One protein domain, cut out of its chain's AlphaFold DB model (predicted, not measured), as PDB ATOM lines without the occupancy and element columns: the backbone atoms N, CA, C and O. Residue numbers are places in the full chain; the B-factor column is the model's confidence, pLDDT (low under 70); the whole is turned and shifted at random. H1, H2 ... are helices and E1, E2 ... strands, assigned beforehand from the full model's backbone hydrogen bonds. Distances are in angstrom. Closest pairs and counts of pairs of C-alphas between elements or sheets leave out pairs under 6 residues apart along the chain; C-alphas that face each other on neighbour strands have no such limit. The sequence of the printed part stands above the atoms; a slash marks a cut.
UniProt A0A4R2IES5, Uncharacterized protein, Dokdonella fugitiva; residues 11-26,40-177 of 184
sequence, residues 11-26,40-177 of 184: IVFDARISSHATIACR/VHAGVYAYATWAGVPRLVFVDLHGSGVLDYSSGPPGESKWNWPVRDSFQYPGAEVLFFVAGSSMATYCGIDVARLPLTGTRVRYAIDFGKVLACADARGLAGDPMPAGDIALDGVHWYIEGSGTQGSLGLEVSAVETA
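What this domain is: This is residues 11 to 26 and 40 to 177 of the 184 residues of an uncharacterized protein of Dokdonella fugitiva (UniProt A0A4R2IES5). Two twisted sheets lie partly face to face as a loose sandwich: E1 and E8 of the smaller sheet run past E2 and E7 of the larger one, and helix H2 covers another part of the larger sheet, over E5 and E3. The 154 printed residues hold, along the chain, E1 E2 E3 E4 E5 H1 E6 H2 E7 E8. The larger sheet, order E4, E5, E3, E2, E7, is mixed; the smaller, order E6, E1, E8, is antiparallel. The class is mostly strand, and the whole is compact, with a radius of gyration of the C-alphas of 15.6 A and spans of 44 by 34 by 29 A.

How they stand to each other: Start at E1, residues 11 to 24, an inner strand that bends by 71 degrees at residue 21. Beside it look for E8, residues 164 to 176, antiparallel, with N 12 and O 175 at 2.9 A, and E6, residues 121 to 126, antiparallel, with N 13 and O 123 at 3.1 A. Next find the hairpin of E2, residues 40 to 50, and E3, residues 53 to 65, with N 55 and O 48 at 2.9 A. E1 and E3 are near each other, with 8 pairs of C-alphas within 10 A. Then comes the hairpin of E4, residues 75 to 80, and E5, residues 91 to 98, with N 77 and O 94 at 2.8 A. E5 is parallel to E3, with N 58 and O 95 at 2.8 A. E7, residues 153 to 161, is antiparallel to E2, with N 45 and O 155 at 2.8 A. H1, residues 101 to 107, only grazes the larger sheet. H2, residues 127 to 136, is on that sheet at a height of 9.5 A and runs across the strands, at 80 degrees to E3 on the local plane; its closest C-alphas to E3 are those of Leu 131 and Val 57, 7.3 A apart. H1 and H2 only just touch, with 3 pairs of C-alphas within 8 A, the closest Cys 107 and Cys 133 at 5.6 A. In H1 and H2 every O i to N i+4 pair is within hydrogen-bond range.

Where its parts are: Find C-alpha 11 at (34.029, 10.115, -38.445); from there E1 runs 32.7 A. E2 spans 30.4 A, E3 31.7 A, E5 22.4 A and E7 25.7 A. H2 begins at C-alpha 127, (32.700, 16.062, -33.574), and spans 13.9 A. E8, 34.4 A long, ends at C-alpha 176, (32.497, 5.571, -37.993).

The domain as a whole: The C-alphas of Arg 26 and Ala 146 are the two farthest apart, 50.5 A. Residues 27 to 39 are not printed, and C-alphas 26 and 40 are 15.5 A apart across the cut. The links H1 to E6 and H2 to E7 are long. Mean pLDDT of the printed part is 93.0; residue 177 is under 70.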
ATOM      1  N   ILE A  11      34.343  10.753 -37.167       90.69
ATOM      2  CA  ILE A  11      34.029  10.115 -38.445       90.69
ATOM      3  C   ILE A  11      35.188  10.302 -39.417       90.69
ATOM      4  O   ILE A  11      35.725  11.403 -39.566       90.69
ATOM      5  N   VAL A  12      35.559   9.221 -40.092       93.56
ATOM      6  CA  VAL A  12      36.519   9.233 -41.190       93.56
ATOM      7  C   VAL A  12      35.779   8.861 -42.469       93.56
ATOM      8  O   VAL A  12      34.947   7.959 -42.470       93.56
ATOM      9  N   PHE A  13      36.008   9.593 -43.552       96.25
ATOM     10  CA  PHE A  13      35.367   9.326 -44.840       96.25
ATOM     11  C   PHE A  13      36.138   9.989 -45.970       96.25
ATOM     12  O   PHE A  13      36.842  10.978 -45.771       96.25
ATOM     13  N   ASP A  14      35.951   9.485 -47.178       98.12
ATOM     14  CA  ASP A  14      36.401  10.150 -48.388       98.12
ATOM     15  C   ASP A  14      35.229  10.909 -49.013       98.12
ATOM     16  O   ASP A  14      34.122  10.376 -49.104       98.12
ATOM     17  N   ALA A  15      35.471  12.127 -49.497       98.31
ATOM     18  CA  ALA A  15      34.480  12.892 -50.248       98.31
ATOM     19  C   ALA A  15      35.070  13.527 -51.509       98.31
ATOM     20  O   ALA A  15      36.249  13.888 -51.556       98.31
ATOM     21  N   ARG A  16      34.237  13.683 -52.541       98.19
ATOM     22  CA  ARG A  16      34.532  14.492 -53.734       98.19
ATOM     23  C   ARG A  16      33.264  15.128 -54.287       98.19
ATOM     24  O   ARG A  16      32.191  14.530 -54.223       98.19
ATOM     25  N   ILE A  17      33.405  16.295 -54.908       97.88
ATOM     26  CA  ILE A  17      32.348  16.839 -55.763       97.88
ATOM     27  C   ILE A  17      32.331  16.027 -57.063       97.88
ATOM     28  O   ILE A  17      33.292  16.056 -57.831       97.88
ATOM     29  N   SER A  18      31.275  15.246 -57.278       96.88
ATOM     30  CA  SER A  18      31.145  14.324 -58.414       96.88
ATOM     31  C   SER A  18      30.551  14.988 -59.656       96.88
ATOM     32  O   SER A  18      30.822  14.558 -60.776       96.88
ATOM     33  N   SER A  19      29.776  16.056 -59.474       94.81
ATOM     34  CA  SER A  19      29.257  16.892 -60.552       94.81
ATOM     35  C   SER A  19      29.039  18.322 -60.066       94.81
ATOM     36  O   SER A  19      28.732  18.558 -58.898       94.81
ATOM     37  N   HIS A  20      29.211  19.294 -60.960       95.19
ATOM     38  CA  HIS A  20      28.929  20.691 -60.660       95.19
ATOM     39  C   HIS A  20      28.468  21.430 -61.916       95.19
ATOM     40  O   HIS A  20      29.148  21.428 -62.941       95.19
ATOM     41  N   ALA A  21      27.323  22.092 -61.804       95.06
ATOM     42  CA  ALA A  21      26.862  23.117 -62.720       95.06
ATOM     43  C   ALA A  21      26.479  24.330 -61.876       95.06
ATOM     44  O   ALA A  21      25.712  24.192 -60.919       95.06
ATOM     45  N   THR A  22      27.019  25.499 -62.225       94.31
ATOM     46  CA  THR A  22      26.866  26.726 -61.439       94.31
ATOM     47  C   THR A  22      25.403  27.004 -61.117       94.31
ATOM     48  O   THR A  22      24.552  27.030 -62.009       94.31
ATOM     49  N   ILE A  23      25.134  27.237 -59.835       96.00
ATOM     50  CA  ILE A  23      23.807  27.608 -59.356       96.00
ATOM     51  C   ILE A  23      23.460  29.005 -59.858       96.00
ATOM     52  O   ILE A  23      24.230  29.951 -59.689       96.00
ATOM     53  N   ALA A  24      22.304  29.126 -60.502       95.69
ATOM     54  CA  ALA A  24      21.871  30.370 -61.119       95.69
ATOM     55  C   ALA A  24      20.344  30.485 -61.170       95.69
ATOM     56  O   ALA A  24      19.610  29.524 -60.923       95.69
ATOM     57  N   CYS A  25      19.872  31.672 -61.552       95.88
ATOM     58  CA  CYS A  25      18.484  31.877 -61.940       95.88
ATOM     59  C   CYS A  25      18.315  31.560 -63.426       95.88
ATOM     60  O   CYS A  25      18.988  32.138 -64.280       95.88
ATOM     61  N   ARG A  26      17.411  30.635 -63.742       95.56
ATOM     62  CA  ARG A  26      16.917  30.426 -65.103       95.56
ATOM     63  C   ARG A  26      16.154  31.676 -65.551       95.56
ATOM     64  O   ARG A  26      15.380  32.228 -64.768       95.56
ATOM     65  N   VAL A  40      25.189  27.251 -53.186       97.44
ATOM     66  CA  VAL A  40      25.106  25.861 -52.738       97.44
ATOM     67  C   VAL A  40      26.237  25.601 -51.764       97.44
ATOM     68  O   VAL A  40      27.349  26.104 -51.949       97.44
ATOM     69  N   HIS A  41      25.947  24.805 -50.752       97.81
ATOM     70  CA  HIS A  41      26.926  24.280 -49.822       97.81
ATOM     71  C   HIS A  41      26.659  22.803 -49.551       97.81
ATOM     72  O   HIS A  41      25.578  22.274 -49.825       97.81
ATOM     73  N   ALA A  42      27.703  22.111 -49.121       98.31
ATOM     74  CA  ALA A  42      27.668  20.684 -48.882       98.31
ATOM     75  C   ALA A  42      28.679  20.308 -47.810       98.31
ATOM     76  O   ALA A  42      29.771  20.883 -47.704       98.31
ATOM     77  N   GLY A  43      28.345  19.273 -47.059       98.19
ATOM     78  CA  GLY A  43      29.196  18.832 -45.979       98.19
ATOM     79  C   GLY A  43      28.648  17.628 -45.250       98.19
ATOM     80  O   GLY A  43      27.948  16.779 -45.808       98.19
ATOM     81  N   VAL A  44      29.015  17.569 -43.981       97.88
ATOM     82  CA  VAL A  44      28.605  16.532 -43.046       97.88
ATOM     83  C   VAL A  44      28.042  17.200 -41.805       97.88
ATOM     84  O   VAL A  44      28.538  18.242 -41.378       97.88
ATOM     85  N   TYR A  45      27.020  16.604 -41.210       95.81
ATOM     86  CA  TYR A  45      26.571  16.993 -39.888       95.81
ATOM     87  C   TYR A  45      26.355  15.770 -39.003       95.81
ATOM     88  O   TYR A  45      26.008  14.688 -39.483       95.81
ATOM     89  N   ALA A  46      26.578  15.939 -37.705       93.50
ATOM     90  CA  ALA A  46      26.316  14.910 -36.708       93.50
ATOM     91  C   ALA A  46      25.194  15.328 -35.758       93.50
ATOM     92  O   ALA A  46      25.007  16.517 -35.497       93.50
ATOM     93  N   TYR A  47      24.484  14.332 -35.233       90.56
ATOM     94  CA  TYR A  47      23.528  14.484 -34.146       90.56
ATOM     95  C   TYR A  47      24.177  14.143 -32.818       90.56
ATOM     96  O   TYR A  47      24.876  13.138 -32.711       90.56
ATOM     97  N   ALA A  48      23.889  14.945 -31.805       91.00
ATOM     98  CA  ALA A  48      24.106  14.576 -30.419       91.00
ATOM     99  C   ALA A  48      22.971  15.128 -29.561       91.00
ATOM    100  O   ALA A  48      22.561  16.279 -29.727       91.00
ATOM    101  N   THR A  49      22.505  14.331 -28.608       90.25
ATOM    102  CA  THR A  49      21.433  14.724 -27.696       90.25
ATOM    103  C   THR A  49      21.953  14.775 -26.269       90.25
ATOM    104  O   THR A  49      22.488  13.804 -25.738       90.25
ATOM    105  N   TRP A  50      21.756  15.914 -25.607       90.38
ATOM    106  CA  TRP A  50      21.934  16.020 -24.159       90.38
ATOM    107  C   TRP A  50      20.935  17.001 -23.568       90.38
ATOM    108  O   TRP A  50      20.438  17.893 -24.257       90.38
ATOM    109  N   ALA A  51      20.607  16.795 -22.290       90.06
ATOM    110  CA  ALA A  51      19.551  17.536 -21.595       90.06
ATOM    111  C   ALA A  51      18.188  17.510 -22.327       90.06
ATOM    112  O   ALA A  51      17.366  18.403 -22.157       90.06
ATOM    113  N   GLY A  52      17.938  16.478 -23.146       88.12
ATOM    114  CA  GLY A  52      16.715  16.349 -23.946       88.12
ATOM    115  C   GLY A  52      16.644  17.268 -25.173       88.12
ATOM    116  O   GLY A  52      15.601  17.307 -25.817       88.12
ATOM    117  N   VAL A  53      17.723  17.985 -25.506       91.19
ATOM    118  CA  VAL A  53      17.795  18.880 -26.669       91.19
ATOM    119  C   VAL A  53      18.679  18.248 -27.753       91.19
ATOM    120  O   VAL A  53      19.875  18.039 -27.509       91.19
ATOM    121  N   PRO A  54      18.126  17.953 -28.944       92.12
ATOM    122  CA  PRO A  54      18.910  17.515 -30.091       92.12
ATOM    123  C   PRO A  54      19.782  18.654 -30.619       92.12
ATOM    124  O   PRO A  54      19.324  19.795 -30.742       92.12
ATOM    125  N   ARG A  55      21.026  18.341 -30.979       93.38
ATOM    126  CA  ARG A  55      21.957  19.276 -31.612       93.38
ATOM    127  C   ARG A  55      22.472  18.731 -32.928       93.38
ATOM    128  O   ARG A  55      23.032  17.638 -32.963       93.38
ATOM    129  N   LEU A  56      22.297  19.515 -33.989       95.00
ATOM    130  CA  LEU A  56      22.903  19.257 -35.288       95.00
ATOM    131  C   LEU A  56      24.180  20.066 -35.409       95.00
ATOM    132  O   LEU A  56      24.141  21.292 -35.385       95.00
ATOM    133  N   VAL A  57      25.303  19.390 -35.582       95.94
ATOM    134  CA  VAL A  57      26.603  20.037 -35.743       95.94
ATOM    135  C   VAL A  57      27.011  19.934 -37.194       95.94
ATOM    136  O   VAL A  57      27.488  18.887 -37.619       95.94
ATOM    137  N   PHE A  58      26.812  21.003 -37.952       97.75
ATOM    138  CA  PHE A  58      27.167  21.094 -39.360       97.75
ATOM    139  C   PHE A  58      28.625  21.510 -39.526       97.75
ATOM    140  O   PHE A  58      29.078  22.485 -38.927       97.75
ATOM    141  N   VAL A  59      29.341  20.787 -40.383       98.38
ATOM    142  CA  VAL A  59      30.656  21.168 -40.892       98.38
ATOM    143  C   VAL A  59      30.551  21.322 -42.409       98.38
ATOM    144  O   VAL A  59      30.550  20.335 -43.151       98.38
ATOM    145  N   ASP A  60      30.485  22.574 -42.858       98.19
ATOM    146  CA  ASP A  60      30.503  22.959 -44.266       98.19
ATOM    147  C   ASP A  60      31.881  22.687 -44.861       98.19
ATOM    148  O   ASP A  60      32.870  23.351 -44.536       98.19
ATOM    149  N   LEU A  61      31.944  21.708 -45.761       98.50
ATOM    150  CA  LEU A  61      33.171  21.352 -46.468       98.50
ATOM    151  C   LEU A  61      33.297  22.159 -47.758       98.50
ATOM    152  O   LEU A  61      34.392  22.580 -48.125       98.50
ATOM    153  N   HIS A  62      32.178  22.405 -48.432       98.00
ATOM    154  CA  HIS A  62      32.095  23.182 -49.657       98.00
ATOM    155  C   HIS A  62      31.010  24.247 -49.525       98.00
ATOM    156  O   HIS A  62      29.927  23.945 -49.047       98.00
ATOM    157  N   GLY A  63      31.273  25.457 -50.013       96.81
ATOM    158  CA  GLY A  63      30.282  26.521 -50.136       96.81
ATOM    159  C   GLY A  63      30.591  27.389 -51.349       96.81
ATOM    160  O   GLY A  63      31.757  27.545 -51.724       96.81
ATOM    161  N   SER A  64      29.550  27.932 -51.973       96.25
ATOM    162  CA  SER A  64      29.650  28.868 -53.092       96.25
ATOM    163  C   SER A  64      28.477  29.853 -53.104       96.25
ATOM    164  O   SER A  64      27.390  29.564 -52.595       96.25
ATOM    165  N   GLY A  65      28.692  31.020 -53.718       95.31
ATOM    166  CA  GLY A  65      27.690  32.085 -53.762       95.31
ATOM    167  C   GLY A  65      27.402  32.647 -52.370       95.31
ATOM    168  O   GLY A  65      28.309  32.777 -51.551       95.31
ATOM    169  N   VAL A  66      26.140  32.970 -52.090       95.31
ATOM    170  CA  VAL A  66      25.720  33.521 -50.789       95.31
ATOM    171  C   VAL A  66      25.711  32.486 -49.661       95.31
ATOM    172  O   VAL A  66      25.608  32.866 -48.499       95.31
ATOM    173  N   LEU A  67      25.827  31.196 -50.000       95.06
ATOM    174  CA  LEU A  67      25.952  30.090 -49.045       95.06
ATOM    175  C   LEU A  67      27.424  29.733 -48.751       95.06
ATOM    176  O   LEU A  67      27.697  28.734 -48.095       95.06
ATOM    177  N   ASP A  68      28.400  30.519 -49.232       96.31
ATOM    178  CA  ASP A  68      29.787  30.397 -48.766       96.31
ATOM    179  C   ASP A  68      30.004  31.224 -47.494       96.31
ATOM    180  O   ASP A  68      30.309  32.416 -47.533       96.31
ATOM    181  N   TYR A  69      29.882  30.561 -46.347       94.62
ATOM    182  CA  TYR A  69      30.046  31.179 -45.032       94.62
ATOM    183  C   TYR A  69      31.504  31.209 -44.537       94.62
ATOM    184  O   TYR A  69      31.755  31.511 -43.373       94.62
ATOM    185  N   SER A  70      32.489  30.900 -45.390       94.44
ATOM    186  CA  SER A  70      33.896  30.725 -44.981       94.44
ATOM    187  C   SER A  70      34.581  31.962 -44.384       94.44
ATOM    188  O   SER A  70      35.613  31.826 -43.726       94.44
ATOM    189  N   SER A  71      34.014  33.156 -44.571       93.06
ATOM    190  CA  SER A  71      34.483  34.402 -43.952       93.06
ATOM    191  C   SER A  71      33.883  34.678 -42.566       93.06
ATOM    192  O   SER A  71      34.347  35.586 -41.876       93.06
ATOM    193  N   GLY A  72      32.857  33.925 -42.157       93.38
ATOM    194  CA  GLY A  72      32.133  34.123 -40.904       93.38
ATOM    195  C   GLY A  72      32.668  33.285 -39.734       93.38
ATOM    196  O   GLY A  72      33.355  32.277 -39.942       93.38
ATOM    197  N   PRO A  73      32.352  33.679 -38.485       96.56
ATOM    198  CA  PRO A  73      32.560  32.831 -37.318       96.56
ATOM    199  C   PRO A  73      31.577  31.650 -37.302       96.56
ATOM    200  O   PRO A  73      30.532  31.720 -37.952       96.56
ATOM    201  N   PRO A  74      31.854  30.599 -36.505       97.25
ATOM    202  CA  PRO A  74      30.850  29.599 -36.174       97.25
ATOM    203  C   PRO A  74      29.590  30.245 -35.593       97.25
ATOM    204  O   PRO A  74      29.688  31.227 -34.846       97.25
ATOM    205  N   GLY A  75      28.431  29.685 -35.923       96.25
ATOM    206  CA  GLY A  75      27.129  30.242 -35.563       96.25
ATOM    207  C   GLY A  75      26.178  29.207 -34.977       96.25
ATOM    208  O   GLY A  75      26.444  28.007 -35.019       96.25
ATOM    209  N   GLU A  76      25.052  29.691 -34.461       96.38
ATOM    210  CA  GLU A  76      23.944  28.860 -33.997       96.38
ATOM    211  C   GLU A  76      22.609  29.308 -34.605       96.38
ATOM    212  O   GLU A  76      22.428  30.468 -34.981       96.38
ATOM    213  N   SER A  77      21.660  28.382 -34.685       94.31
ATOM    214  CA  SER A  77      20.253  28.657 -34.956       94.31
ATOM    215  C   SER A  77      19.384  27.702 -34.153       94.31
ATOM    216  O   SER A  77      19.717  26.532 -33.988       94.31
ATOM    217  N   LYS A  78      18.240  28.183 -33.670       92.12
ATOM    218  CA  LYS A  78      17.244  27.342 -33.003       92.12
ATOM    219  C   LYS A  78      16.126  27.057 -33.981       92.12
ATOM    220  O   LYS A  78      15.432  27.976 -34.413       92.12
ATOM    221  N   TRP A  79      15.945  25.787 -34.314       88.69
ATOM    222  CA  TRP A  79      14.902  25.373 -35.233       88.69
ATOM    223  C   TRP A  79      13.806  24.637 -34.478       88.69
ATOM    224  O   TRP A  79      14.048  23.592 -33.891       88.69
ATOM    225  N   ASN A  80      12.585  25.163 -34.524       89.62
ATOM    226  CA  ASN A  80      11.397  24.420 -34.117       89.62
ATOM    227  C   ASN A  80      10.896  23.565 -35.284       89.62
ATOM    228  O   ASN A  80      10.641  24.097 -36.368       89.62
ATOM    229  N   TRP A  81      10.697  22.267 -35.056       84.75
ATOM    230  CA  TRP A  81      10.167  21.353 -36.064       84.75
ATOM    231  C   TRP A  81       8.746  20.918 -35.680       84.75
ATOM    232  O   TRP A  81       8.575  20.155 -34.731       84.75
ATOM    233  N   PRO A  82       7.692  21.382 -36.380       82.69
ATOM    234  CA  PRO A  82       6.311  21.186 -35.927       82.69
ATOM    235  C   PRO A  82       5.743  19.787 -36.225       82.69
ATOM    236  O   PRO A  82       4.619  19.483 -35.824       82.69
ATOM    237  N   VAL A  83       6.486  18.932 -36.931       87.19
ATOM    238  CA  VAL A  83       6.024  17.602 -37.356       87.19
ATOM    239  C   VAL A  83       6.418  16.559 -36.313       87.19
ATOM    240  O   VAL A  83       7.587  16.204 -36.238       87.19
ATOM    241  N   ARG A  84       5.445  16.059 -35.536       86.06
ATOM    242  CA  ARG A  84       5.661  15.112 -34.417       86.06
ATOM    243  C   ARG A  84       6.367  13.815 -34.800       86.06
ATOM    244  O   ARG A  84       7.125  13.294 -33.996       86.06
ATOM    245  N   ASP A  85       6.133  13.335 -36.016       84.06
ATOM    246  CA  ASP A  85       6.721  12.089 -36.517       84.06
ATOM    247  C   ASP A  85       8.116  12.298 -37.138       84.06
ATOM    248  O   ASP A  85       8.730  11.355 -37.630       84.06
ATOM    249  N   SER A  86       8.625  13.537 -37.152       80.44
ATOM    250  CA  SER A  86       9.986  13.824 -37.596       80.44
ATOM    251  C   SER A  86      10.985  13.465 -36.507       80.44
ATOM    252  O   SER A  86      10.791  13.794 -35.339       80.44
ATOM    253  N   PHE A  87      12.125  12.913 -36.912       74.56
ATOM    254  CA  PHE A  87      13.255  12.689 -36.016       74.56
ATOM    255  C   PHE A  87      13.825  14.010 -35.435       74.56
ATOM    256  O   PHE A  87      14.569  13.979 -34.462       74.56
ATOM    257  N   GLN A  88      13.467  15.168 -36.010       80.50
ATOM    258  CA  GLN A  88      13.828  16.512 -35.526       80.50
ATOM    259  C   GLN A  88      12.797  17.118 -34.569       80.50
ATOM    260  O   GLN A  88      12.957  18.266 -34.170       80.50
ATOM    261  N   TYR A  89      11.714  16.415 -34.227       82.69
ATOM    262  CA  TYR A  89      10.723  16.922 -33.277       82.69
ATOM    263  C   TYR A  89      11.276  16.942 -31.837       82.69
ATOM    264  O   TYR A  89      11.924  15.976 -31.436       82.69
ATOM    265  N   PRO A  90      10.986  17.973 -31.011       89.06
ATOM    266  CA  PRO A  90      10.196  19.187 -31.289       89.06
ATOM    267  C   PRO A  90      10.984  20.313 -31.969       89.06
ATOM    268  O   PRO A  90      10.445  21.377 -32.277       89.06
ATOM    269  N   GLY A  91      12.268  20.096 -32.174       91.31
ATOM    270  CA  GLY A  91      13.202  21.039 -32.737       91.31
ATOM    271  C   GLY A  91      14.619  20.610 -32.403       91.31
ATOM    272  O   GLY A  91      14.844  19.585 -31.756       91.31
ATOM    273  N   ALA A  92      15.572  21.428 -32.818       93.00
ATOM    274  CA  ALA A  92      16.968  21.213 -32.518       93.00
ATOM    275  C   ALA A  92      17.744  22.531 -32.492       93.00
ATOM    276  O   ALA A  92      17.355  23.528 -33.110       93.00
ATOM    277  N   GLU A  93      18.867  22.514 -31.788       95.00
ATOM    278  CA  GLU A  93      19.890  23.546 -31.908       95.00
ATOM    279  C   GLU A  93      20.818  23.171 -33.065       95.00
ATOM    280  O   GLU A  93      21.392  22.084 -33.107       95.00
ATOM    281  N   VAL A  94      20.941  24.061 -34.039       95.56
ATOM    282  CA  VAL A  94      21.813  23.893 -35.194       95.56
ATOM    283  C   VAL A  94      23.075  24.700 -34.960       95.56
ATOM    284  O   VAL A  94      23.003  25.898 -34.711       95.56
ATOM    285  N   LEU A  95      24.224  24.046 -35.043       97.31
ATOM    286  CA  LEU A  95      25.544  24.618 -34.826       97.31
ATOM    287  C   LEU A  95      26.308  24.549 -36.145       97.31
ATOM    288  O   LEU A  95      26.519  23.461 -36.676       97.31
ATOM    289  N   PHE A  96      26.715  25.696 -36.677       96.94
ATOM    290  CA  PHE A  96      27.329  25.794 -37.999       96.94
ATOM    291  C   PHE A  96      28.818  26.092 -37.890       96.94
ATOM    292  O   PHE A  96      29.228  27.059 -37.244       96.94
ATOM    293  N   PHE A  97      29.621  25.289 -38.578       98.31
ATOM    294  CA  PHE A  97      31.059  25.455 -38.712       98.31
ATOM    295  C   PHE A  97      31.443  25.358 -40.181       98.31
ATOM    296  O   PHE A  97      30.864  24.571 -40.923       98.31
ATOM    297  N   VAL A  98      32.458  26.116 -40.592       98.19
ATOM    298  CA  VAL A  98      32.982  26.059 -41.960       98.19
ATOM    299  C   VAL A  98      34.427  25.594 -41.927       98.19
ATOM    300  O   VAL A  98      35.273  26.203 -41.262       98.19
ATOM    301  N   ALA A  99      34.709  24.517 -42.659       98.19
ATOM    302  CA  ALA A  99      36.051  23.988 -42.830       98.19
ATOM    303  C   ALA A  99      37.004  25.046 -43.421       98.19
ATOM    304  O   ALA A  99      36.603  25.995 -44.100       98.19
ATOM    305  N   GLY A 100      38.300  24.863 -43.195       96.75
ATOM    306  CA  GLY A 100      39.367  25.758 -43.620       96.75
ATOM    307  C   GLY A 100      39.732  26.782 -42.548       96.75
ATOM    308  O   GLY A 100      39.757  26.488 -41.351       96.75
ATOM    309  N   SER A 101      40.040  28.006 -42.984       95.75
ATOM    310  CA  SER A 101      40.589  29.054 -42.116       95.75
ATOM    311  C   SER A 101      39.661  29.456 -40.973       95.75
ATOM    312  O   SER A 101      40.164  29.812 -39.909       95.75
ATOM    313  N   SER A 102      38.335  29.393 -41.157       95.38
ATOM    314  CA  SER A 102      37.367  29.727 -40.103       95.38
ATOM    315  C   SER A 102      37.468  28.749 -38.926       95.38
ATOM    316  O   SER A 102      37.823  29.164 -37.820       95.38
ATOM    317  N   MET A 103      37.284  27.440 -39.146       96.19
ATOM    318  CA  MET A 103      37.459  26.432 -38.087       96.19
ATOM    319  C   MET A 103      38.854  26.462 -37.446       96.19
ATOM    320  O   MET A 103      38.960  26.375 -36.219       96.19
ATOM    321  N   ALA A 104      39.913  26.649 -38.239       96.94
ATOM    322  CA  ALA A 104      41.267  26.760 -37.703       96.94
ATOM    323  C   ALA A 104      41.412  27.980 -36.774       96.94
ATOM    324  O   ALA A 104      41.976  27.873 -35.688       96.94
ATOM    325  N   THR A 105      40.844  29.124 -37.162       96.69
ATOM    326  CA  THR A 105      40.934  30.386 -36.412       96.69
ATOM    327  C   THR A 105      40.097  30.364 -35.135       96.69
ATOM    328  O   THR A 105      40.563  30.797 -34.084       96.69
ATOM    329  N   TYR A 106      38.857  29.873 -35.205       96.94
ATOM    330  CA  TYR A 106      37.912  29.962 -34.088       96.94
ATOM    331  C   TYR A 106      37.949  28.765 -33.139       96.94
ATOM    332  O   TYR A 106      37.556  28.919 -31.981       96.94
ATOM    333  N   CYS A 107      38.408  27.605 -33.612       96.38
ATOM    334  CA  CYS A 107      38.411  26.360 -32.844       96.38
ATOM    335  C   CYS A 107      39.784  25.684 -32.757       96.38
ATOM    336  O   CYS A 107      39.929  24.730 -31.995       96.38
ATOM    337  N   GLY A 108      40.786  26.120 -33.531       96.88
ATOM    338  CA  GLY A 108      42.064  25.406 -33.625       96.88
ATOM    339  C   GLY A 108      41.925  24.006 -34.236       96.88
ATOM    340  O   GLY A 108      42.749  23.136 -33.962       96.88
ATOM    341  N   ILE A 109      40.865  23.768 -35.017       96.06
ATOM    342  CA  ILE A 109      40.592  22.486 -35.672       96.06
ATOM    343  C   ILE A 109      40.906  22.643 -37.159       96.06
ATOM    344  O   ILE A 109      40.287  23.460 -37.838       96.06
ATOM    345  N   ASP A 110      41.856  21.855 -37.653       96.56
ATOM    346  CA  ASP A 110      42.245  21.855 -39.063       96.56
ATOM    347  C   ASP A 110      41.429  20.815 -39.844       96.56
ATOM    348  O   ASP A 110      41.627  19.607 -39.706       96.56
ATOM    349  N   VAL A 111      40.472  21.295 -40.636       97.00
ATOM    350  CA  VAL A 111      39.677  20.498 -41.579       97.00
ATOM    351  C   VAL A 111      39.731  21.216 -42.917       97.00
ATOM    352  O   VAL A 111      39.361  22.382 -42.996       97.00
ATOM    353  N   ALA A 112      40.177  20.546 -43.976       97.12
ATOM    354  CA  ALA A 112      40.303  21.173 -45.289       97.12
ATOM    355  C   ALA A 112      38.939  21.420 -45.960       97.12
ATOM    356  O   ALA A 112      38.014  20.615 -45.861       97.12
ATOM    357  N   ARG A 113      38.822  22.499 -46.737       97.50
ATOM    358  CA  ARG A 113      37.680  22.673 -47.651       97.50
ATOM    359  C   ARG A 113      37.694  21.598 -48.741       97.50
ATOM    360  O   ARG A 113      38.761  21.211 -49.214       97.50
ATOM    361  N   LEU A 114      36.515  21.170 -49.177       97.94
ATOM    362  CA  LEU A 114      36.320  20.279 -50.314       97.94
ATOM    363  C   LEU A 114      36.354  21.101 -51.618       97.94
ATOM    364  O   LEU A 114      35.477  21.949 -51.835       97.94
ATOM    365  N   PRO A 115      37.358  20.904 -52.491       96.50
ATOM    366  CA  PRO A 115      37.470  21.670 -53.725       96.50
ATOM    367  C   PRO A 115      36.475  21.196 -54.797       96.50
ATOM    368  O   PRO A 115      36.126  20.021 -54.879       96.50
ATOM    369  N   LEU A 116      36.099  22.106 -55.704       94.31
ATOM    370  CA  LEU A 116      35.277  21.799 -56.889       94.31
ATOM    371  C   LEU A 116      36.011  20.980 -57.965       94.31
ATOM    372  O   LEU A 116      35.405  20.586 -58.955       94.31
ATOM    373  N   THR A 117      37.310  20.721 -57.809       88.69
ATOM    374  CA  THR A 117      38.164  20.098 -58.837       88.69
ATOM    375  C   THR A 117      37.901  18.603 -59.052       88.69
ATOM    376  O   THR A 117      38.632  17.959 -59.799       88.69
ATOM    377  N   GLY A 118      36.912  18.019 -58.368       89.19
ATOM    378  CA  GLY A 118      36.644  16.577 -58.376       89.19
ATOM    379  C   GLY A 118      37.691  15.739 -57.635       89.19
ATOM    380  O   GLY A 118      37.595  14.509 -57.610       89.19
ATOM    381  N   THR A 119      38.681  16.391 -57.016       96.00
ATOM    382  CA  THR A 119      39.705  15.744 -56.196       96.00
ATOM    383  C   THR A 119      39.055  15.119 -54.969       96.00
ATOM    384  O   THR A 119      38.329  15.790 -54.236       96.00
ATOM    385  N   ARG A 120      39.340  13.835 -54.732       97.75
ATOM    386  CA  ARG A 120      38.918  13.141 -53.515       97.75
ATOM    387  C   ARG A 120      39.766  13.598 -52.335       97.75
ATOM    388  O   ARG A 120      40.992  13.590 -52.418       97.75
ATOM    389  N   VAL A 121      39.102  13.978 -51.252       98.12
ATOM    390  CA  VAL A 121      39.716  14.384 -49.987       98.12
ATOM    391  C   VAL A 121      39.298  13.388 -48.916       98.12
ATOM    392  O   VAL A 121      38.117  13.054 -48.816       98.12
ATOM    393  N   ARG A 122      40.265  12.917 -48.128       97.50
ATOM    394  CA  ARG A 122      40.006  12.082 -46.956       97.50
ATOM    395  C   ARG A 122      39.888  12.960 -45.718       97.50
ATOM    396  O   ARG A 122      40.798  13.726 -45.408       97.50
ATOM    397  N   TYR A 123      38.768  12.830 -45.027       97.31
ATOM    398  CA  TYR A 123      38.406  13.571 -43.830       97.31
ATOM    399  C   TYR A 123      38.519  12.700 -42.591       97.31
ATOM    400  O   TYR A 123      38.220  11.513 -42.643       97.31
ATOM    401  N   ALA A 124      38.895  13.321 -41.477       94.75
ATOM    402  CA  ALA A 124      38.777  12.773 -40.132       94.75
ATOM    403  C   ALA A 124      38.256  13.891 -39.217       94.75
ATOM    404  O   ALA A 124      39.011  14.778 -38.822       94.75
ATOM    405  N   ILE A 125      36.952  13.894 -38.945       94.81
ATOM    406  CA  ILE A 125      36.276  14.962 -38.200       94.81
ATOM    407  C   ILE A 125      35.888  14.438 -36.827       94.81
ATOM    408  O   ILE A 125      35.038  13.560 -36.711       94.81
ATOM    409  N   ASP A 126      36.512  15.001 -35.796       92.12
ATOM    410  CA  ASP A 126      36.213  14.758 -34.385       92.12
ATOM    411  C   ASP A 126      35.104  15.715 -33.929       92.12
ATOM    412  O   ASP A 126      35.364  16.856 -33.532       92.12
ATOM    413  N   PHE A 127      33.851  15.261 -33.998       92.25
ATOM    414  CA  PHE A 127      32.700  16.062 -33.574       92.25
ATOM    415  C   PHE A 127      32.712  16.368 -32.077       92.25
ATOM    416  O   PHE A 127      32.147  17.381 -31.673       92.25
ATOM    417  N   GLY A 128      33.405  15.574 -31.255       90.19
ATOM    418  CA  GLY A 128      33.605  15.887 -29.841       90.19
ATOM    419  C   GLY A 128      34.390  17.187 -29.654       90.19
ATOM    420  O   GLY A 128      34.022  18.020 -28.826       90.19
ATOM    421  N   LYS A 129      35.437  17.412 -30.460       91.56
ATOM    422  CA  LYS A 129      36.174  18.691 -30.476       91.56
ATOM    423  C   LYS A 129      35.351  19.840 -31.044       91.56
ATOM    424  O   LYS A 129      35.440  20.949 -30.522       91.56
ATOM    425  N   VAL A 130      34.563  19.595 -32.091       94.88
ATOM    426  CA  VAL A 130      33.699  20.630 -32.683       94.88
ATOM    427  C   VAL A 130      32.638  21.084 -31.672       94.88
ATOM    428  O   VAL A 130      32.481  22.280 -31.438       94.88
ATOM    429  N   LEU A 131      31.989  20.139 -30.988       93.25
ATOM    430  CA  LEU A 131      31.029  20.406 -29.912       93.25
ATOM    431  C   LEU A 131      31.669  21.136 -28.728       93.25
ATOM    432  O   LEU A 131      31.115  22.123 -28.250       93.25
ATOM    433  N   ALA A 132      32.867  20.720 -28.307       92.19
ATOM    434  CA  ALA A 132      33.607  21.420 -27.261       92.19
ATOM    435  C   ALA A 132      33.955  22.864 -27.663       92.19
ATOM    436  O   ALA A 132      33.935  23.755 -26.815       92.19
ATOM    437  N   CYS A 133      34.239  23.121 -28.948       94.38
ATOM    438  CA  CYS A 133      34.409  24.482 -29.454       94.38
ATOM    439  C   CYS A 133      33.099  25.280 -29.378       94.38
ATOM    440  O   CYS A 133      33.116  26.411 -28.892       94.38
ATOM    441  N   ALA A 134      31.972  24.709 -29.817       95.31
ATOM    442  CA  ALA A 134      30.660  25.356 -29.708       95.31
ATOM    443  C   ALA A 134      30.346  25.757 -28.260       95.31
ATOM    444  O   ALA A 134      30.022  26.913 -27.991       95.31
ATOM    445  N   ASP A 135      30.511  24.827 -27.324       93.94
ATOM    446  CA  ASP A 135      30.281  25.039 -25.896       93.94
ATOM    447  C   ASP A 135      31.232  26.096 -25.300       93.94
ATOM    448  O   ASP A 135      30.785  27.018 -24.619       93.94
ATOM    449  N   ALA A 136      32.529  26.064 -25.632       94.56
ATOM    450  CA  ALA A 136      33.487  27.089 -25.199       94.56
ATOM    451  C   ALA A 136      33.166  28.492 -25.746       94.56
ATOM    452  O   ALA A 136      33.544  29.497 -25.141       94.56
ATOM    453  N   ARG A 137      32.471  28.565 -26.885       94.75
ATOM    454  CA  ARG A 137      32.009  29.812 -27.506       94.75
ATOM    455  C   ARG A 137      30.607  30.232 -27.056       94.75
ATOM    456  O   ARG A 137      30.147  31.282 -27.494       94.75
ATOM    457  N   GLY A 138      29.948  29.450 -26.198       95.06
ATOM    458  CA  GLY A 138      28.585  29.721 -25.736       95.06
ATOM    459  C   GLY A 138      27.523  29.573 -26.828       95.06
ATOM    460  O   GLY A 138      26.498  30.238 -26.753       95.06
ATOM    461  N   LEU A 139      27.785  28.747 -27.847       94.94
ATOM    462  CA  LEU A 139      26.853  28.475 -28.949       94.94
ATOM    463  C   LEU A 139      25.873  27.338 -28.639       94.94
ATOM    464  O   LEU A 139      24.942  27.122 -29.395       94.94
ATOM    465  N   ALA A 140      26.107  26.559 -27.583       88.56
ATOM    466  CA  ALA A 140      25.153  25.554 -27.127       88.56
ATOM    467  C   ALA A 140      24.303  26.147 -25.998       88.56
ATOM    468  O   ALA A 140      24.854  26.748 -25.072       88.56
ATOM    469  N   GLY A 141      22.979  25.969 -26.057       86.56
ATOM    470  CA  GLY A 141      22.073  26.511 -25.042       86.56
ATOM    471  C   GLY A 141      22.287  25.908 -23.652       86.56
ATOM    472  O   GLY A 141      22.181  26.621 -22.655       86.56
ATOM    473  N   ASP A 142      22.646  24.623 -23.595       90.75
ATOM    474  CA  ASP A 142      23.023  23.920 -22.369       90.75
ATOM    475  C   ASP A 142      24.504  23.538 -22.402       90.75
ATOM    476  O   ASP A 142      24.994  23.113 -23.455       90.75
ATOM    477  N   PRO A 143      25.209  23.579 -21.254       90.06
ATOM    478  CA  PRO A 143      26.601  23.168 -21.185       90.06
ATOM    479  C   PRO A 143      26.806  21.744 -21.697       90.06
ATOM    480  O   PRO A 143      26.053  20.828 -21.349       90.06
ATOM    481  N   MET A 144      27.875  21.550 -22.461       89.31
ATOM    482  CA  MET A 144      28.311  20.222 -22.879       89.31
ATOM    483  C   MET A 144      28.589  19.341 -21.645       89.31
ATOM    484  O   MET A 144      29.309  19.779 -20.731       89.31
ATOM    485  N   PRO A 145      28.056  18.102 -21.589       86.88
ATOM    486  CA  PRO A 145      28.341  17.181 -20.495       86.88
ATOM    487  C   PRO A 145      29.841  16.871 -20.414       86.88
ATOM    488  O   PRO A 145      30.570  16.912 -21.405       86.88
ATOM    489  N   ALA A 146      30.322  16.569 -19.206       83.25
ATOM    490  CA  ALA A 146      31.707  16.160 -19.020       83.25
ATOM    491  C   ALA A 146      31.946  14.765 -19.621       83.25
ATOM    492  O   ALA A 146      31.151  13.853 -19.405       83.25
ATOM    493  N   GLY A 147      33.083  14.591 -20.297       76.88
ATOM    494  CA  GLY A 147      33.477  13.318 -20.895       76.88
ATOM    495  C   GLY A 147      33.010  13.172 -22.340       76.88
ATOM    496  O   GLY A 147      33.020  14.133 -23.109       76.88
ATOM    497  N   ASP A 148      32.660  11.944 -22.703       71.56
ATOM    498  CA  ASP A 148      32.387  11.553 -24.078       71.56
ATOM    499  C   ASP A 148      30.949  11.886 -24.490       71.56
ATOM    500  O   ASP A 148      30.006  11.565 -23.768       71.56
ATOM    501  N   ILE A 149      30.776  12.484 -25.673       75.38
ATOM    502  CA  ILE A 149      29.461  12.636 -26.308       75.38
ATOM    503  C   ILE A 149      29.250  11.475 -27.272       75.38
ATOM    504  O   ILE A 149      30.052  11.268 -28.184       75.38
ATOM    505  N   ALA A 150      28.151  10.750 -27.077       82.62
ATOM    506  CA  ALA A 150      27.643   9.819 -28.070       82.62
ATOM    507  C   ALA A 150      26.989  10.603 -29.214       82.62
ATOM    508  O   ALA A 150      26.207  11.524 -28.970       82.62
ATOM    509  N   LEU A 151      27.329  10.243 -30.451       87.19
ATOM    510  CA  LEU A 151      26.618  10.744 -31.619       87.19
ATOM    511  C   LEU A 151      25.406   9.851 -31.883       87.19
ATOM    512  O   LEU A 151      25.550   8.632 -31.947       87.19
ATOM    513  N   ASP A 152      24.243  10.460 -32.091       86.81
ATOM    514  CA  ASP A 152      23.010   9.741 -32.436       86.81
ATOM    515  C   ASP A 152      22.962   9.383 -33.932       86.81
ATOM    516  O   ASP A 152      22.222   8.499 -34.354       86.81
ATOM    517  N   GLY A 153      23.763  10.063 -34.758       87.75
ATOM    518  CA  GLY A 153      23.837   9.821 -36.194       87.75
ATOM    519  C   GLY A 153      24.799  10.764 -36.903       87.75
ATOM    520  O   GLY A 153      25.150  11.824 -36.383       87.75
ATOM    521  N   VAL A 154      25.221  10.380 -38.106       91.88
ATOM    522  CA  VAL A 154      26.015  11.226 -39.004       91.88
ATOM    523  C   VAL A 154      25.390  11.207 -40.388       91.88
ATOM    524  O   VAL A 154      24.977  10.162 -40.885       91.88
ATOM    525  N   HIS A 155      25.291  12.384 -40.990       93.50
ATOM    526  CA  HIS A 155      24.554  12.619 -42.218       93.50
ATOM    527  C   HIS A 155      25.358  13.522 -43.139       93.50
ATOM    528  O   HIS A 155      26.151  14.351 -42.696       93.50
ATOM    529  N   TRP A 156      25.098  13.394 -44.430       96.31
ATOM    530  CA  TRP A 156      25.662  14.260 -45.454       96.31
ATOM    531  C   TRP A 156      24.550  15.092 -46.056       96.31
ATOM    532  O   TRP A 156      23.416  14.625 -46.179       96.31
ATOM    533  N   TYR A 157      24.881  16.318 -46.433       96.62
ATOM    534  CA  TYR A 157      23.907  17.246 -46.980       96.62
ATOM    535  C   TYR A 157      24.452  17.964 -48.201       96.62
ATOM    536  O   TYR A 157      25.658  18.157 -48.372       96.62
ATOM    537  N   ILE A 158      23.500  18.368 -49.032       97.75
ATOM    538  CA  ILE A 158      23.651  19.389 -50.051       97.75
ATOM    539  C   ILE A 158      22.447  20.294 -49.872       97.75
ATOM    540  O   ILE A 158      21.308  19.836 -49.960       97.75
ATOM    541  N   GLU A 159      22.703  21.568 -49.646       95.75
ATOM    542  CA  GLU A 159      21.671  22.590 -49.565       95.75
ATOM    543  C   GLU A 159      22.006  23.683 -50.571       95.75
ATOM    544  O   GLU A 159      23.166  24.025 -50.800       95.75
ATOM    545  N   GLY A 160      20.996  24.196 -51.259       95.12
ATOM    546  CA  GLY A 160      21.217  25.151 -52.329       95.12
ATOM    547  C   GLY A 160      19.957  25.906 -52.686       95.12
ATOM    548  O   GLY A 160      18.841  25.445 -52.456       95.12
ATOM    549  N   SER A 161      20.156  27.080 -53.268       96.00
ATOM    550  CA  SER A 161      19.087  27.969 -53.692       96.00
ATOM    551  C   SER A 161      19.403  28.515 -55.079       96.00
ATOM    552  O   SER A 161      20.434  29.147 -55.309       96.00
ATOM    553  N   GLY A 162      18.505  28.225 -56.017       95.19
ATOM    554  CA  GLY A 162      18.574  28.596 -57.424       95.19
ATOM    555  C   GLY A 162      17.520  27.831 -58.220       95.19
ATOM    556  O   GLY A 162      16.930  26.870 -57.731       95.19
ATOM    557  N   THR A 163      17.265  28.249 -59.457       96.56
ATOM    558  CA  THR A 163      16.279  27.595 -60.346       96.56
ATOM    559  C   THR A 163      16.937  26.797 -61.473       96.56
ATOM    560  O   THR A 163      16.260  26.200 -62.316       96.56
ATOM    561  N   GLN A 164      18.268  26.768 -61.493       96.06
ATOM    562  CA  GLN A 164      19.081  25.869 -62.300       96.06
ATOM    563  C   GLN A 164      20.462  25.666 -61.666       96.06
ATOM    564  O   GLN A 164      20.884  26.439 -60.803       96.06
ATOM    565  N   GLY A 165      21.168  24.649 -62.156       94.88
ATOM    566  CA  GLY A 165      22.459  24.210 -61.642       94.88
ATOM    567  C   GLY A 165      22.348  22.857 -60.944       94.88
ATOM    568  O   GLY A 165      21.271  22.262 -60.875       94.88
ATOM    569  N   SER A 166      23.477  22.347 -60.473       95.38
ATOM    570  CA  SER A 166      23.549  21.066 -59.773       95.38
ATOM    571  C   SER A 166      24.839  20.972 -58.975       95.38
ATOM    572  O   SER A 166      25.887  21.403 -59.454       95.38
ATOM    573  N   LEU A 167      24.786  20.312 -57.825       97.38
ATOM    574  CA  LEU A 167      25.966  19.853 -57.106       97.38
ATOM    575  C   LEU A 167      25.776  18.373 -56.781       97.38
ATOM    576  O   LEU A 167      24.744  17.985 -56.239       97.38
ATOM    577  N   GLY A 168      26.757  17.555 -57.141       97.44
ATOM    578  CA  GLY A 168      26.845  16.156 -56.753       97.44
ATOM    579  C   GLY A 168      27.926  15.981 -55.698       97.44
ATOM    580  O   GLY A 168      29.058  16.424 -55.894       97.44
ATOM    581  N   LEU A 169      27.587  15.311 -54.602       97.88
ATOM    582  CA  LEU A 169      28.528  14.896 -53.567       97.88
ATOM    583  C   LEU A 169      28.638  13.374 -53.604       97.88
ATOM    584  O   LEU A 169      27.638  12.670 -53.487       97.88
ATOM    585  N   GLU A 170      29.852  12.863 -53.774       98.06
ATOM    586  CA  GLU A 170      30.152  11.448 -53.575       98.06
ATOM    587  C   GLU A 170      30.871  11.280 -52.242       98.06
ATOM    588  O   GLU A 170      31.842  11.989 -51.966       98.06
ATOM    589  N   VAL A 171      30.403  10.314 -51.456       97.62
ATOM    590  CA  VAL A 171      30.991   9.904 -50.182       97.62
ATOM    591  C   VAL A 171      31.312   8.417 -50.254       97.62
ATOM    592  O   VAL A 171      30.509   7.623 -50.745       97.62
ATOM    593  N   SER A 172      32.489   8.030 -49.773       96.62
ATOM    594  CA  SER A 172      32.944   6.638 -49.763       96.62
ATOM    595  C   SER A 172      33.852   6.354 -48.570       96.62
ATOM    596  O   SER A 172      34.265   7.281 -47.877       96.62
ATOM    597  N   ALA A 173      34.193   5.078 -48.354       94.00
ATOM    598  CA  ALA A 173      35.126   4.645 -47.306       94.00
ATOM    599  C   ALA A 173      34.779   5.226 -45.921       94.00
ATOM    600  O   ALA A 173      35.648   5.734 -45.213       94.00
ATOM    601  N   VAL A 174      33.485   5.205 -45.587       92.06
ATOM    602  CA  VAL A 174      32.979   5.718 -44.316       92.06
ATOM    603  C   VAL A 174      33.386   4.764 -43.203       92.06
ATOM    604  O   VAL A 174      33.022   3.589 -43.202       92.06
ATOM    605  N   GLU A 175      34.123   5.302 -42.246       88.50
ATOM    606  CA  GLU A 175      34.580   4.645 -41.035       88.50
ATOM    607  C   GLU A 175      34.062   5.471 -39.861       88.50
ATOM    608  O   GLU A 175      34.515   6.584 -39.583       88.50
ATOM    609  N   THR A 176      33.057   4.941 -39.182       71.06
ATOM    610  CA  THR A 176      32.497   5.571 -37.993       71.06
ATOM    611  C   THR A 176      32.995   4.842 -36.763       71.06
ATOM    612  O   THR A 176      32.862   3.625 -36.681       71.06
ATOM    613  N   ALA A 177      33.430   5.583 -35.745       55.47
ATOM    614  CA  ALA A 177      33.475   5.066 -34.378       55.47
ATOM    615  C   ALA A 177      32.062   4.984 -33.748       55.47
ATOM    616  O   ALA A 177      31.919   5.107 -32.533       55.47
TER     617      ALA A 177